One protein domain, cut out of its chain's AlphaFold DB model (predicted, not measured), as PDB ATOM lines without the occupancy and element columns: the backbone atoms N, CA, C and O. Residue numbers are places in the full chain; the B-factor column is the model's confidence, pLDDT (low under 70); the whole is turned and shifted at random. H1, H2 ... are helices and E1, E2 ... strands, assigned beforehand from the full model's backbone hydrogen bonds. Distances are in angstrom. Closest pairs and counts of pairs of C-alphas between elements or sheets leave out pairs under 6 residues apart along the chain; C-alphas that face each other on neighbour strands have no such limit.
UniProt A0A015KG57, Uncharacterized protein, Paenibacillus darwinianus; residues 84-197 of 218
ATOM      1  N   HIS A  84      83.140  76.913 113.862       46.34
ATOM      2  CA  HIS A  84      83.854  75.948 113.013       46.34
ATOM      3  C   HIS A  84      82.916  75.014 112.236       46.34
ATOM      4  O   HIS A  84      83.325  73.931 111.817       46.34
ATOM      5  N   GLY A  85      81.648  75.400 112.071       59.97
ATOM      6  CA  GLY A  85      80.668  74.628 111.310       59.97
ATOM      7  C   GLY A  85      81.065  74.451 109.847       59.97
ATOM      8  O   GLY A  85      81.948  75.141 109.340       59.97
ATOM      9  N   LEU A  86      80.373  73.550 109.142       55.25
ATOM     10  CA  LEU A  86      80.649  73.206 107.738       55.25
ATOM     11  C   LEU A  86      80.776  74.446 106.825       55.25
ATOM     12  O   LEU A  86      81.617  74.465 105.930       55.25
ATOM     13  N   TYR A  87      79.999  75.499 107.102       56.88
ATOM     14  CA  TYR A  87      79.955  76.746 106.327       56.88
ATOM     15  C   TYR A  87      80.745  77.914 106.937       56.88
ATOM     16  O   TYR A  87      80.770  79.000 106.350       56.88
ATOM     17  N   ALA A  88      81.433  77.710 108.067       60.38
ATOM     18  CA  ALA A  88      82.215  78.753 108.737       60.38
ATOM     19  C   ALA A  88      83.395  79.257 107.890       60.38
ATOM     20  O   ALA A  88      83.854  80.379 108.070       60.38
ATOM     21  N   SER A  89      83.871  78.448 106.939       63.22
ATOM     22  CA  SER A  89      84.906  78.848 105.977       63.22
ATOM     23  C   SER A  89      84.381  79.740 104.846       63.22
ATOM     24  O   SER A  89      85.167  80.433 104.203       63.22
ATOM     25  N   THR A  90      83.070  79.727 104.591       64.38
ATOM     26  CA  THR A  90      82.444  80.412 103.447       64.38
ATOM     27  C   THR A  90      81.628  81.644 103.828       64.38
ATOM     28  O   THR A  90      81.491  82.552 103.011       64.38
ATOM     29  N   LEU A  91      81.078  81.688 105.045       71.69
ATOM     30  CA  LEU A  91      80.247  82.790 105.535       71.69
ATOM     31  C   LEU A  91      81.049  83.672 106.498       71.69
ATOM     32  O   LEU A  91      81.743  83.159 107.374       71.69
ATOM     33  N   ASN A  92      80.929  84.993 106.351       76.88
ATOM     34  CA  ASN A  92      81.472  85.945 107.326       76.88
ATOM     35  C   ASN A  92      80.510  86.115 108.518       76.88
ATOM     36  O   ASN A  92      79.399  85.593 108.478       76.88
ATOM     37  N   ASP A  93      80.898  86.873 109.546       74.81
ATOM     38  CA  ASP A  93      80.084  87.067 110.761       74.81
ATOM     39  C   ASP A  93      78.648  87.535 110.450       74.81
ATOM     40  O   ASP A  93      77.681  87.010 110.998       74.81
ATOM     41  N   ALA A  94      78.489  88.456 109.491       72.56
ATOM     42  CA  ALA A  94      77.178  88.924 109.035       72.56
ATOM     43  C   ALA A  94      76.375  87.832 108.300       72.56
ATOM     44  O   ALA A  94      75.156  87.760 108.427       72.56
ATOM     45  N   GLY A  95      77.042  86.981 107.521       68.62
ATOM     46  CA  GLY A  95      76.438  85.821 106.867       68.62
ATOM     47  C   GLY A  95      76.035  84.735 107.864       68.62
ATOM     48  O   GLY A  95      75.001  84.102 107.680       68.62
ATOM     49  N   GLN A  96      76.796  84.547 108.942       72.00
ATOM     50  CA  GLN A  96      76.455  83.591 109.999       72.00
ATOM     51  C   GLN A  96      75.174  83.995 110.733       72.00
ATOM     52  O   GLN A  96      74.303  83.153 110.919       72.00
ATOM     53  N   GLU A  97      75.006  85.276 111.065       73.44
ATOM     54  CA  GLU A  97      73.779  85.774 111.701       73.44
ATOM     55  C   GLU A  97      72.543  85.582 110.802       73.44
ATOM     56  O   GLU A  97      71.496  85.120 111.256       73.44
ATOM     57  N   ILE A  98      72.675  85.861 109.500       69.12
ATOM     58  CA  ILE A  98      71.604  85.632 108.515       69.12
ATOM     59  C   ILE A  98      71.293  84.135 108.391       69.12
ATOM     60  O   ILE A  98      70.130  83.746 108.338       69.12
ATOM     61  N   TYR A  99      72.321  83.285 108.354       72.06
ATOM     62  CA  TYR A  99      72.147  81.837 108.313       72.06
ATOM     63  C   TYR A  99      71.410  81.325 109.556       72.06
ATOM     64  O   TYR A  99      70.471  80.548 109.422       72.06
ATOM     65  N   GLU A 100      71.770  81.795 110.749       70.38
ATOM     66  CA  GLU A 100      71.103  81.422 112.002       70.38
ATOM     67  C   GLU A 100      69.623  81.824 112.009       70.38
ATOM     68  O   GLU A 100      68.784  80.998 112.362       70.38
ATOM     69  N   GLN A 101      69.290  83.036 111.550       68.88
ATOM     70  CA  GLN A 101      67.896  83.481 111.401       68.88
ATOM     71  C   GLN A 101      67.086  82.571 110.467       68.88
ATOM     72  O   GLN A 101      65.904  82.349 110.702       68.88
ATOM     73  N   LEU A 102      67.721  82.027 109.427       65.94
ATOM     74  CA  LEU A 102      67.076  81.152 108.445       65.94
ATOM     75  C   LEU A 102      67.012  79.674 108.875       65.94
ATOM     76  O   LEU A 102      66.222  78.919 108.322       65.94
ATOM     77  N   THR A 103      67.839  79.241 109.832       65.25
ATOM     78  CA  THR A 103      68.043  77.813 110.158       65.25
ATOM     79  C   THR A 103      67.216  77.330 111.356       65.25
ATOM     80  O   THR A 103      67.186  76.128 111.613       65.25
ATOM     81  N   GLN A 104      66.550  78.226 112.095       61.59
ATOM     82  CA  GLN A 104      65.943  77.920 113.402       61.59
ATOM     83  C   GLN A 104      64.956  76.734 113.428       61.59
ATOM     84  O   GLN A 104      64.820  76.141 114.495       61.59
ATOM     85  N   ASP A 105      64.378  76.307 112.297       53.19
ATOM     86  CA  ASP A 105      63.337  75.265 112.285       53.19
ATOM     87  C   ASP A 105      63.639  73.971 111.496       53.19
ATOM     88  O   ASP A 105      62.924  72.982 111.673       53.19
ATOM     89  N   ASN A 106      64.704  73.878 110.686       52.38
ATOM     90  CA  ASN A 106      64.805  72.769 109.718       52.38
ATOM     91  C   ASN A 106      65.864  71.708 110.063       52.38
ATOM     92  O   ASN A 106      66.970  71.993 110.518       52.38
ATOM     93  N   ARG A 107      65.568  70.438 109.751       53.22
ATOM     94  CA  ARG A 107      66.525  69.310 109.778       53.22
ATOM     95  C   ARG A 107      67.485  69.400 108.592       53.22
ATOM     96  O   ARG A 107      67.020  69.671 107.492       53.22
ATOM     97  N   LEU A 108      68.785  69.145 108.805       55.84
ATOM     98  CA  LEU A 108      69.828  69.150 107.760       55.84
ATOM     99  C   LEU A 108      69.358  68.367 106.517       55.84
ATOM    100  O   LEU A 108      69.285  67.140 106.539       55.84
ATOM    101  N   GLY A 109      69.008  69.094 105.459       65.56
ATOM    102  CA  GLY A 109      68.325  68.599 104.265       65.56
ATOM    103  C   GLY A 109      68.407  69.625 103.136       65.56
ATOM    104  O   GLY A 109      69.104  70.629 103.266       65.56
ATOM    105  N   LEU A 110      67.694  69.403 102.030       71.88
ATOM    106  CA  LEU A 110      67.794  70.253 100.832       71.88
ATOM    107  C   LEU A 110      67.439  71.733 101.103       71.88
ATOM    108  O   LEU A 110      67.965  72.633 100.457       71.88
ATOM    109  N   GLU A 111      66.601  71.986 102.109       72.25
ATOM    110  CA  GLU A 111      66.270  73.327 102.618       72.25
ATOM    111  C   GLU A 111      67.488  74.072 103.158       72.25
ATOM    112  O   GLU A 111      67.644  75.266 102.923       72.25
ATOM    113  N   HIS A 112      68.398  73.364 103.827       72.81
ATOM    114  CA  HIS A 112      69.617  73.967 104.363       72.81
ATOM    115  C   HIS A 112      70.536  74.435 103.251       72.81
ATOM    116  O   HIS A 112      71.097  75.521 103.342       72.81
ATOM    117  N   GLU A 113      70.670  73.645 102.185       78.69
ATOM    118  CA  GLU A 113      71.469  74.034 101.020       78.69
ATOM    119  C   GLU A 113      70.874  75.263 100.320       78.69
ATOM    120  O   GLU A 113      71.613  76.169  99.931       78.69
ATOM    121  N   ILE A 114      69.539  75.342 100.237       81.25
ATOM    122  CA  ILE A 114      68.823  76.526  99.740       81.25
ATOM    123  C   ILE A 114      69.140  77.746 100.613       81.25
ATOM    124  O   ILE A 114      69.495  78.798 100.076       81.25
ATOM    125  N   TYR A 115      69.056  77.625 101.940       80.25
ATOM    126  CA  TYR A 115      69.324  78.745 102.845       80.25
ATOM    127  C   TYR A 115      70.776  79.208 102.803       80.25
ATOM    128  O   TYR A 115      71.018  80.410 102.734       80.25
ATOM    129  N   VAL A 116      71.748  78.295 102.774       81.25
ATOM    130  CA  VAL A 116      73.170  78.660 102.664       81.25
ATOM    131  C   VAL A 116      73.433  79.430 101.377       81.25
ATOM    132  O   VAL A 116      74.037  80.503 101.414       81.25
ATOM    133  N   LEU A 117      72.958  78.910 100.243       82.75
ATOM    134  CA  LEU A 117      73.166  79.553  98.952       82.75
ATOM    135  C   LEU A 117      72.477  80.924  98.901       82.75
ATOM    136  O   LEU A 117      73.065  81.903  98.438       82.75
ATOM    137  N   LYS A 118      71.267  81.032  99.459       83.38
ATOM    138  CA  LYS A 118      70.552  82.304  99.610       83.38
ATOM    139  C   LYS A 118      71.341  83.306 100.457       83.38
ATOM    140  O   LYS A 118      71.466  84.463 100.059       83.38
ATOM    141  N   THR A 119      71.922  82.877 101.574       82.19
ATOM    142  CA  THR A 119      72.758  83.732 102.426       82.19
ATOM    143  C   THR A 119      73.992  84.234 101.684       82.19
ATOM    144  O   THR A 119      74.283  85.427 101.743       82.19
ATOM    145  N   GLN A 120      74.682  83.373 100.933       83.06
ATOM    146  CA  GLN A 120      75.843  83.770 100.126       83.06
ATOM    147  C   GLN A 120      75.468  84.825  99.074       83.06
ATOM    148  O   GLN A 120      76.162  85.831  98.930       83.06
ATOM    149  N   ILE A 121      74.336  84.636  98.389       85.06
ATOM    150  CA  ILE A 121      73.797  85.584  97.405       85.06
ATOM    151  C   ILE A 121      73.477  86.931  98.071       85.06
ATOM    152  O   ILE A 121      73.875  87.982  97.568       85.06
ATOM    153  N   ILE A 122      72.799  86.922  99.222       84.50
ATOM    154  CA  ILE A 122      72.456  88.145  99.963       84.50
ATOM    155  C   ILE A 122      73.717  88.856 100.464       84.50
ATOM    156  O   ILE A 122      73.823  90.076 100.335       84.50
ATOM    157  N   GLN A 123      74.677  88.119 101.021       84.38
ATOM    158  CA  GLN A 123      75.952  88.662 101.487       84.38
ATOM    159  C   GLN A 123      76.710  89.325 100.332       84.38
ATOM    160  O   GLN A 123      77.205  90.442 100.494       84.38
ATOM    161  N   HIS A 124      76.748  88.683  99.159       83.56
ATOM    162  CA  HIS A 124      77.338  89.251  97.947       83.56
ATOM    163  C   HIS A 124      76.654  90.568  97.575       83.56
ATOM    164  O   HIS A 124      77.318  91.603  97.533       83.56
ATOM    165  N   LEU A 125      75.326  90.578  97.434       84.00
ATOM    166  CA  LEU A 125      74.564  91.789  97.104       84.00
ATOM    167  C   LEU A 125      74.782  92.920  98.115       84.00
ATOM    168  O   LEU A 125      75.005  94.063  97.727       84.00
ATOM    169  N   ARG A 126      74.772  92.615  99.418       83.38
ATOM    170  CA  ARG A 126      75.038  93.608 100.472       83.38
ATOM    171  C   ARG A 126      76.455  94.163 100.379       83.38
ATOM    172  O   ARG A 126      76.641  95.364 100.524       83.38
ATOM    173  N   SER A 127      77.441  93.312 100.103       83.38
ATOM    174  CA  SER A 127      78.843  93.728  99.997       83.38
ATOM    175  C   SER A 127      79.135  94.633  98.793       83.38
ATOM    176  O   SER A 127      80.154  95.334  98.801       83.38
ATOM    177  N   TRP A 128      78.257  94.616  97.785       82.00
ATOM    178  CA  TRP A 128      78.385  95.359  96.529       82.00
ATOM    179  C   TRP A 128      77.342  96.469  96.348       82.00
ATOM    180  O   TRP A 128      77.451  97.238  95.402       82.00
ATOM    181  N   LYS A 129      76.387  96.616  97.273       78.50
ATOM    182  CA  LYS A 129      75.277  97.581  97.191       78.50
ATOM    183  C   LYS A 129      75.723  99.022  96.924       78.50
ATOM    184  O   LYS A 129      75.128  99.697  96.092       78.50
ATOM    185  N   ASP A 130      76.757  99.472  97.629       78.62
ATOM    186  CA  ASP A 130      77.230 100.861  97.568       78.62
ATOM    187  C   ASP A 130      78.478 101.019  96.682       78.62
ATOM    188  O   ASP A 130      79.073 102.092  96.607       78.62
ATOM    189  N   LYS A 131      78.900  99.941  96.009       80.31
ATOM    190  CA  LYS A 131      80.111  99.918  95.189       80.31
ATOM    191  C   LYS A 131      79.745 100.043  93.717       80.31
ATOM    192  O   LYS A 131      78.981  99.248  93.185       80.31
ATOM    193  N   THR A 132      80.351 101.009  93.039       77.62
ATOM    194  CA  THR A 132      80.221 101.212  91.583       77.62
ATOM    195  C   THR A 132      81.412 100.655  90.798       77.62
ATOM    196  O   THR A 132      81.477 100.782  89.575       77.62
ATOM    197  N   GLU A 133      82.364 100.034  91.496       82.38
ATOM    198  CA  GLU A 133      83.578  99.475  90.913       82.38
ATOM    199  C   GLU A 133      83.271  98.278  90.013       82.38
ATOM    200  O   GLU A 133      82.624  97.310  90.417       82.38
ATOM    201  N   ARG A 134      83.803  98.325  88.791       83.00
ATOM    202  CA  ARG A 134      83.746  97.199  87.861       83.00
ATOM    203  C   ARG A 134      84.885  96.229  88.145       83.00
ATOM    204  O   ARG A 134      86.015  96.635  88.415       83.00
ATOM    205  N   ARG A 135      84.591  94.937  88.052       83.62
ATOM    206  CA  ARG A 135      85.565  93.847  88.143       83.62
ATOM    207  C   ARG A 135      85.918  93.360  86.749       83.62
ATOM    208  O   ARG A 135      85.089  93.402  85.847       83.62
ATOM    209  N   MET A 136      87.144  92.878  86.610       84.25
ATOM    210  CA  MET A 136      87.647  92.279  85.384       84.25
ATOM    211  C   MET A 136      87.703  90.760  85.552       84.25
ATOM    212  O   MET A 136      88.243  90.272  86.546       84.25
ATOM    213  N   VAL A 137      87.165  90.020  84.589       83.12
ATOM    214  CA  VAL A 137      87.261  88.557  84.516       83.12
ATOM    215  C   VAL A 137      87.851  88.163  83.170       83.12
ATOM    216  O   VAL A 137      87.550  88.770  82.144       83.12
ATOM    217  N   ALA A 138      88.731  87.164  83.188       82.44
ATOM    218  CA  ALA A 138      89.284  86.587  81.972       82.44
ATOM    219  C   ALA A 138      88.183  85.847  81.202       82.44
ATOM    220  O   ALA A 138      87.409  85.086  81.788       82.44
ATOM    221  N   VAL A 139      88.118  86.071  79.893       78.94
ATOM    222  CA  VAL A 139      87.163  85.389  79.020       78.94
ATOM    223  C   VAL A 139      87.691  83.991  78.710       78.94
ATOM    224  O   VAL A 139      88.817  83.821  78.244       78.94
ATOM    225  N   GLU A 140      86.882  82.969  78.989       74.81
ATOM    226  CA  GLU A 140      87.224  81.588  78.645       74.81
ATOM    227  C   GLU A 140      87.322  81.417  77.123       74.81
ATOM    228  O   GLU A 140      86.424  81.810  76.381       74.81
ATOM    229  N   GLY A 141      88.410  80.796  76.658       76.38
ATOM    230  CA  GLY A 141      88.600  80.444  75.247       76.38
ATOM    231  C   GLY A 141      89.322  81.490  74.392       76.38
ATOM    232  O   GLY A 141      89.572  81.229  73.217       76.38
ATOM    233  N   THR A 142      89.716  82.634  74.956       72.75
ATOM    234  CA  THR A 142      90.463  83.680  74.240       72.75
ATOM    235  C   THR A 142      91.705  84.110  75.019       72.75
ATOM    236  O   THR A 142      91.661  84.457  76.197       72.75
ATOM    237  N   LEU A 143      92.863  84.073  74.352       74.88
ATOM    238  CA  LEU A 143      94.137  84.496  74.935       74.88
ATOM    239  C   LEU A 143      94.104  86.008  75.207       74.88
ATOM    240  O   LEU A 143      93.902  86.797  74.287       74.88
ATOM    241  N   ASN A 144      94.330  86.400  76.464       77.19
ATOM    242  CA  ASN A 144      94.410  87.793  76.929       77.19
ATOM    243  C   ASN A 144      93.150  88.652  76.704       77.19
ATOM    244  O   ASN A 144      93.252  89.877  76.628       77.19
ATOM    245  N   ALA A 145      91.966  88.045  76.622       81.38
ATOM    246  CA  ALA A 145      90.715  88.794  76.597       81.38
ATOM    247  C   ALA A 145      90.128  88.915  78.006       81.38
ATOM    248  O   ALA A 145      90.046  87.941  78.759       81.38
ATOM    249  N   TYR A 146      89.686  90.122  78.340       83.81
ATOM    250  CA  TYR A 146      89.103  90.437  79.631       83.81
ATOM    251  C   TYR A 146      87.796  91.196  79.449       83.81
ATOM    252  O   TYR A 146      87.715  92.129  78.651       83.81
ATOM    253  N   GLU A 147      86.792  90.821  80.229       85.31
ATOM    254  CA  GLU A 147      85.506  91.503  80.280       85.31
ATOM    255  C   GLU A 147      85.340  92.203  81.624       85.31
ATOM    256  O   GLU A 147      85.686  91.668  82.683       85.31
ATOM    257  N   TRP A 148      84.798  93.416  81.562       85.56
ATOM    258  CA  TRP A 148      84.440  94.192  82.738       85.56
ATOM    259  C   TRP A 148      82.966  93.992  83.051       85.56
ATOM    260  O   TRP A 148      82.120  94.188  82.182       85.56
ATOM    261  N   TYR A 149      82.656  93.674  84.300       85.00
ATOM    262  CA  TYR A 149      81.287  93.523  84.780       85.00
ATOM    263  C   TYR A 149      81.106  94.251  86.109       85.00
ATOM    264  O   TYR A 149      82.076  94.550  86.812       85.00
ATOM    265  N   LEU A 150      79.857  94.554  86.449       84.44
ATOM    266  CA  LEU A 150      79.503  95.102  87.752       84.44
ATOM    267  C   LEU A 150      79.046  93.948  88.661       84.44
ATOM    268  O   LEU A 150      78.078  93.266  88.327       84.44
ATOM    269  N   PRO A 151      79.729  93.669  89.784       83.31
ATOM    270  CA  PRO A 151      79.313  92.597  90.684       83.31
ATOM    271  C   PRO A 151      77.921  92.839  91.270       83.31
ATOM    272  O   PRO A 151      77.566  93.967  91.606       83.31
ATOM    273  N   GLY A 152      77.136  91.771  91.416       76.25
ATOM    274  CA  GLY A 152      75.769  91.860  91.944       76.25
ATOM    275  C   GLY A 152      74.721  92.381  90.951       76.25
ATOM    276  O   GLY A 152      73.569  92.570  91.341       76.25
ATOM    277  N   THR A 153      75.081  92.586  89.680       80.75
ATOM    278  CA  THR A 153      74.122  92.772  88.579       80.75
ATOM    279  C   THR A 153      74.002  91.505  87.735       80.75
ATOM    280  O   THR A 153      74.694  90.514  87.959       80.75
ATOM    281  N   ILE A 154      73.125  91.537  86.729       78.38
ATOM    282  CA  ILE A 154      72.989  90.459  85.741       78.38
ATOM    283  C   ILE A 154      74.273  90.220  84.923       78.38
ATOM    284  O   ILE A 154      74.446  89.146  84.356       78.38
ATOM    285  N   ASP A 155      75.193  91.189  84.900       77.50
ATOM    286  CA  ASP A 155      76.477  91.065  84.202       77.50
ATOM    287  C   ASP A 155      77.455  90.149  84.963       77.50
ATOM    288  O   ASP A 155      78.410  89.619  84.393       77.50
ATOM    289  N   ASP A 156      77.217  89.932  86.260       84.19
ATOM    290  CA  ASP A 156      77.996  89.029  87.098       84.19
ATOM    291  C   ASP A 156      77.579  87.572  86.853       84.19
ATOM    292  O   ASP A 156      76.650  87.034  87.459       84.19
ATOM    293  N   ARG A 157      78.313  86.897  85.964       82.69
ATOM    294  CA  ARG A 157      78.072  85.488  85.612       82.69
ATOM    295  C   ARG A 157      78.084  84.554  86.823       82.69
ATOM    296  O   ARG A 157      77.359  83.562  86.821       82.69
ATOM    297  N   ALA A 158      78.909  84.828  87.835       82.06
ATOM    298  CA  ALA A 158      78.966  83.994  89.033       82.06
ATOM    299  C   ALA A 158      77.688  84.157  89.866       82.06
ATOM    300  O   ALA A 158      77.105  83.164  90.301       82.06
ATOM    301  N   TYR A 159      77.212  85.395  90.006       84.25
ATOM    302  CA  TYR A 159      75.930  85.700  90.636       84.25
ATOM    303  C   TYR A 159      74.745  85.076  89.883       84.25
ATOM    304  O   TYR A 159      73.908  84.421  90.502       84.25
ATOM    305  N   VAL A 160      74.706  85.182  88.550       83.88
ATOM    306  CA  VAL A 160      73.660  84.551  87.722       83.88
ATOM    307  C   VAL A 160      73.653  83.031  87.898       83.88
ATOM    308  O   VAL A 160      72.606  82.449  88.168       83.88
ATOM    309  N   ARG A 161      74.820  82.377  87.842       86.31
ATOM    310  CA  ARG A 161      74.933  80.926  88.088       86.31
ATOM    311  C   ARG A 161      74.455  80.537  89.487       86.31
ATOM    312  O   ARG A 161      73.820  79.495  89.640       86.31
ATOM    313  N   ALA A 162      74.742  81.355  90.501       85.56
ATOM    314  CA  ALA A 162      74.266  81.119  91.859       85.56
ATOM    315  C   ALA A 162      72.733  81.224  91.952       85.56
ATOM    316  O   ALA A 162      72.105  80.374  92.581       85.56
ATOM    317  N   LEU A 163      72.119  82.202  91.276       85.94
ATOM    318  CA  LEU A 163      70.660  82.322  91.183       85.94
ATOM    319  C   LEU A 163      70.021  81.134  90.452       85.94
ATOM    320  O   LEU A 163      69.019  80.596  90.919       85.94
ATOM    321  N   GLU A 164      70.605  80.683  89.341       88.25
ATOM    322  CA  GLU A 164      70.133  79.492  88.622       88.25
ATOM    323  C   GLU A 164      70.237  78.227  89.483       88.25
ATOM    324  O   GLU A 164      69.324  77.398  89.498       88.25
ATOM    325  N   ALA A 165      71.342  78.068  90.214       85.81
ATOM    326  CA  ALA A 165      71.531  76.956  91.138       85.81
ATOM    327  C   ALA A 165      70.494  76.987  92.270       85.81
ATOM    328  O   ALA A 165      69.905  75.949  92.575       85.81
ATOM    329  N   LEU A 166      70.212  78.170  92.827       85.56
ATOM    330  CA  LEU A 166      69.159  78.362  93.822       85.56
ATOM    331  C   LEU A 166      67.792  77.959  93.260       85.56
ATOM    332  O   LEU A 166      67.086  77.180  93.897       85.56
ATOM    333  N   GLY A 167      67.453  78.405  92.048       81.19
ATOM    334  CA  GLY A 167      66.215  78.023  91.364       81.19
ATOM    335  C   GLY A 167      66.077  76.506  91.213       81.19
ATOM    336  O   GLY A 167      65.057  75.935  91.591       81.19
ATOM    337  N   ARG A 168      67.138  75.815  90.770       84.56
ATOM    338  CA  ARG A 168      67.138  74.343  90.647       84.56
ATOM    339  C   ARG A 168      66.943  73.636  91.986       84.56
ATOM    340  O   ARG A 168      66.285  72.600  92.025       84.56
ATOM    341  N   LEU A 169      67.547  74.139  93.061       83.44
ATOM    342  CA  LEU A 169      67.383  73.559  94.395       83.44
ATOM    343  C   LEU A 169      65.956  73.757  94.905       83.44
ATOM    344  O   LEU A 169      65.347  72.799  95.366       83.44
ATOM    345  N   VAL A 170      65.397  74.956  94.742       81.31
ATOM    346  CA  VAL A 170      64.012  75.266  95.118       81.31
ATOM    347  C   VAL A 170      63.016  74.413  94.325       81.31
ATOM    348  O   VAL A 170      62.105  73.840  94.912       81.31
ATOM    349  N   GLU A 171      63.212  74.233  93.018       78.62
ATOM    350  CA  GLU A 171      62.371  73.334  92.219       78.62
ATOM    351  C   GLU A 171      62.458  71.876  92.680       78.62
ATOM    352  O   GLU A 171      61.441  71.184  92.753       78.62
ATOM    353  N   LYS A 172      63.667  71.378  92.968       78.50
ATOM    354  CA  LYS A 172      63.863  70.013  93.475       78.50
ATOM    355  C   LYS A 172      63.202  69.833  94.833       78.50
ATOM    356  O   LYS A 172      62.571  68.807  95.056       78.50
ATOM    357  N   HIS A 173      63.322  70.828  95.704       76.44
ATOM    358  CA  HIS A 173      62.656  70.849  96.997       76.44
ATOM    359  C   HIS A 173      61.137  70.798  96.836       76.44
ATOM    360  O   HIS A 173      60.505  69.903  97.387       76.44
ATOM    361  N   ALA A 174      60.571  71.670  96.002       73.69
ATOM    362  CA  ALA A 174      59.137  71.710  95.746       73.69
ATOM    363  C   ALA A 174      58.617  70.378  95.180       73.69
ATOM    364  O   ALA A 174      57.574  69.901  95.607       73.69
ATOM    365  N   ARG A 175      59.356  69.732  94.263       73.25
ATOM    366  CA  ARG A 175      58.992  68.405  93.726       73.25
ATOM    367  C   ARG A 175      59.031  67.302  94.782       73.25
ATOM    368  O   ARG A 175      58.189  66.414  94.745       73.25
ATOM    369  N   LEU A 176      60.004  67.333  95.691       69.62
ATOM    370  CA  LEU A 176      60.142  66.336  96.758       69.62
ATOM    371  C   LEU A 176      59.096  66.510  97.868       69.62
ATOM    372  O   LEU A 176      58.779  65.541  98.546       69.62
ATOM    373  N   ASN A 177      58.549  67.718  98.019       64.75
ATOM    374  CA  ASN A 177      57.608  68.093  99.075       64.75
ATOM    375  C   ASN A 177      56.184  68.369  98.557       64.75
ATOM    376  O   ASN A 177      55.391  69.001  99.248       64.75
ATOM    377  N   GLN A 178      55.830  67.882  97.362       58.94
ATOM    378  CA  GLN A 178      54.502  68.070  96.749       58.94
ATOM    379  C   GLN A 178      53.326  67.518  97.585       58.94
ATOM    380  O   GLN A 178      52.198  67.958  97.376       58.94
ATOM    381  N   ASP A 179      53.581  66.636  98.559       52.22
ATOM    382  CA  ASP A 179      52.570  66.124  99.501       52.22
ATOM    383  C   ASP A 179      52.436  66.964 100.794       52.22
ATOM    384  O   ASP A 179      51.464  66.816 101.537       52.22
ATOM    385  N   SER A 180      53.374  67.876 101.072       49.59
ATOM    386  CA  SER A 180      53.333  68.811 102.204       49.59
ATOM    387  C   SER A 180      53.058  70.215 101.669       49.59
ATOM    388  O   SER A 180      53.965  70.886 101.192       49.59
ATOM    389  N   GLY A 181      51.794  70.641 101.699       47.62
ATOM    390  CA  GLY A 181      51.265  71.849 101.045       47.62
ATOM    391  C   GLY A 181      51.786  73.222 101.508       47.62
ATOM    392  O   GLY A 181      51.024  74.187 101.470       47.62
ATOM    393  N   GLU A 182      53.045  73.352 101.923       52.03
ATOM    394  CA  GLU A 182      53.682  74.639 102.207       52.03
ATOM    395  C   GLU A 182      54.514  75.109 101.008       52.03
ATOM    396  O   GLU A 182      55.615  74.636 100.728       52.03
ATOM    397  N   ASP A 183      53.955  76.071 100.275       66.00
ATOM    398  CA  ASP A 183      54.557  76.680  99.090       66.00
ATOM    399  C   ASP A 183      55.718  77.628  99.467       66.00
ATOM    400  O   ASP A 183      55.601  78.859  99.482       66.00
ATOM    401  N   LEU A 184      56.867  77.033  99.792       63.16
ATOM    402  CA  LEU A 184      58.142  77.710 100.071       63.16
ATOM    403  C   LEU A 184      58.602  78.612  98.921       63.16
ATOM    404  O   LEU A 184      59.276  79.615  99.149       63.16
ATOM    405  N   LEU A 185      58.204  78.307  97.686       60.50
ATOM    406  CA  LEU A 185      58.518  79.109  96.504       60.50
ATOM    407  C   LEU A 185      57.870  80.499  96.608       60.50
ATOM    408  O   LEU A 185      58.515  81.523  96.362       60.50
ATOM    409  N   SER A 186      56.623  80.546  97.083       65.06
ATOM    410  CA  SER A 186      55.921  81.791  97.399       65.06
ATOM    411  C   SER A 186      56.557  82.560  98.563       65.06
ATOM    412  O   SER A 186      56.608  83.791  98.521       65.06
ATOM    413  N   GLN A 187      57.073  81.875  99.588       66.56
ATOM    414  CA  GLN A 187      57.770  82.520 100.711       66.56
ATOM    415  C   GLN A 187      59.117  83.117 100.275       66.56
ATOM    416  O   GLN A 187      59.396  84.287 100.537       66.56
ATOM    417  N   VAL A 188      59.913  82.364  99.512       65.19
ATOM    418  CA  VAL A 188      61.202  82.822  98.975       65.19
ATOM    419  C   VAL A 188      61.015  84.033  98.064       65.19
ATOM    420  O   VAL A 188      61.743  85.015  98.205       65.19
ATOM    421  N   ASN A 189      60.012  84.016  97.184       65.56
ATOM    422  CA  ASN A 189      59.710  85.159  96.324       65.56
ATOM    423  C   ASN A 189      59.289  86.400  97.127       65.56
ATOM    424  O   ASN A 189      59.726  87.504  96.802       65.56
ATOM    425  N   LYS A 190      58.500  86.241  98.200       71.62
ATOM    426  CA  LYS A 190      58.148  87.351  99.105       71.62
ATOM    427  C   LYS A 190      59.379  87.935  99.794       71.62
ATOM    428  O   LYS A 190      59.521  89.153  99.845       71.62
ATOM    429  N   GLU A 191      60.282  87.093 100.281       71.62
ATOM    430  CA  GLU A 191      61.494  87.544 100.967       71.62
ATOM    431  C   GLU A 191      62.498  88.209 100.018       71.62
ATOM    432  O   GLU A 191      63.086  89.231 100.368       71.62
ATOM    433  N   LEU A 192      62.662  87.692  98.798       66.19
ATOM    434  CA  LEU A 192      63.503  88.313  97.768       66.19
ATOM    435  C   LEU A 192      62.911  89.642  97.277       66.19
ATOM    436  O   LEU A 192      63.646  90.610  97.062       66.19
ATOM    437  N   ALA A 193      61.586  89.734  97.152       63.47
ATOM    438  CA  ALA A 193      60.902  90.985  96.839       63.47
ATOM    439  C   ALA A 193      61.052  92.017  97.973       63.47
ATOM    440  O   ALA A 193      61.364  93.180  97.708       63.47
ATOM    441  N   ALA A 194      60.905  91.593  99.233       69.69
ATOM    442  CA  ALA A 194      61.092  92.444 100.408       69.69
ATOM    443  C   ALA A 194      62.544  92.934 100.536       69.69
ATOM    444  O   ALA A 194      62.786  94.122 100.747       69.69
ATOM    445  N   ALA A 195      63.520  92.045 100.330       65.56
ATOM    446  CA  ALA A 195      64.940  92.384 100.369       65.56
ATOM    447  C   ALA A 195      65.376  93.290  99.200       65.56
ATOM    448  O   ALA A 195      66.310  94.076  99.352       65.56
ATOM    449  N   SER A 196      64.696  93.216  98.050       59.41
ATOM    450  CA  SER A 196      64.992  94.028  96.859       59.41
ATOM    451  C   SER A 196      64.209  95.346  96.766       59.41
ATOM    452  O   SER A 196      64.290  96.023  95.740       59.41
ATOM    453  N   GLN A 197      63.449  95.730  97.803       57.00
ATOM    454  CA  GLN A 197      62.530  96.884  97.771       57.00
ATOM    455  C   GLN A 197      61.597  96.873  96.538       57.00
ATOM    456  O   GLN A 197      61.326  97.913  95.940       57.00
TER     457      GLN A 197
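What this domain is: This is residues 84 to 197 of the 218 residues of an uncharacterized protein of Paenibacillus darwinianus (UniProt A0A015KG57). Two long helices, H2 and H3, run side by side in opposite directions, joined at one far end through the small strand hairpin E1 and E2. H1 packs on H2, and H4 folds back after H3. The 114 printed residues, mostly helix, hold H1 H2 E1 E2 H3 H4, the strands antiparallel. The whole is only just loose, close to compact: radius of gyration of the C-alphas 16.3 A, spans 51 by 31 by 30 A.

Where its parts are: Find C-alpha 93 at (80.084, 87.067, 110.761), where H1, residues 93 to 103, begins. Next come H2, residues 110 to 128, 27.6 A long, E1, 135 to 138, and E2, 146 to 149. H3, 157 to 176, runs 28.5 A; H4, 184 to 195, ends at (64.940, 92.384, 100.369).

How they stand to each other: H1 and H2, a helical hairpin, touch, closest at C-alphas 95 and 123, 6.1 A. H2 touches H3 at a shallow tilt of 25 degrees, closest at C-alphas 114 and 166, 6.2 A. H3 and H4 only just touch, with 3 pairs of C-alphas within 8 A, closest 170 and 185, 6.8 A. Between E1 and E2, N 135 and O 149 are 2.8 A apart. In the four helices every O i to N i+4 pair is within hydrogen-bond range.

The domain as a whole: The printed part has no cut; pLDDT is under 70 at, among others, residues 176 to 189.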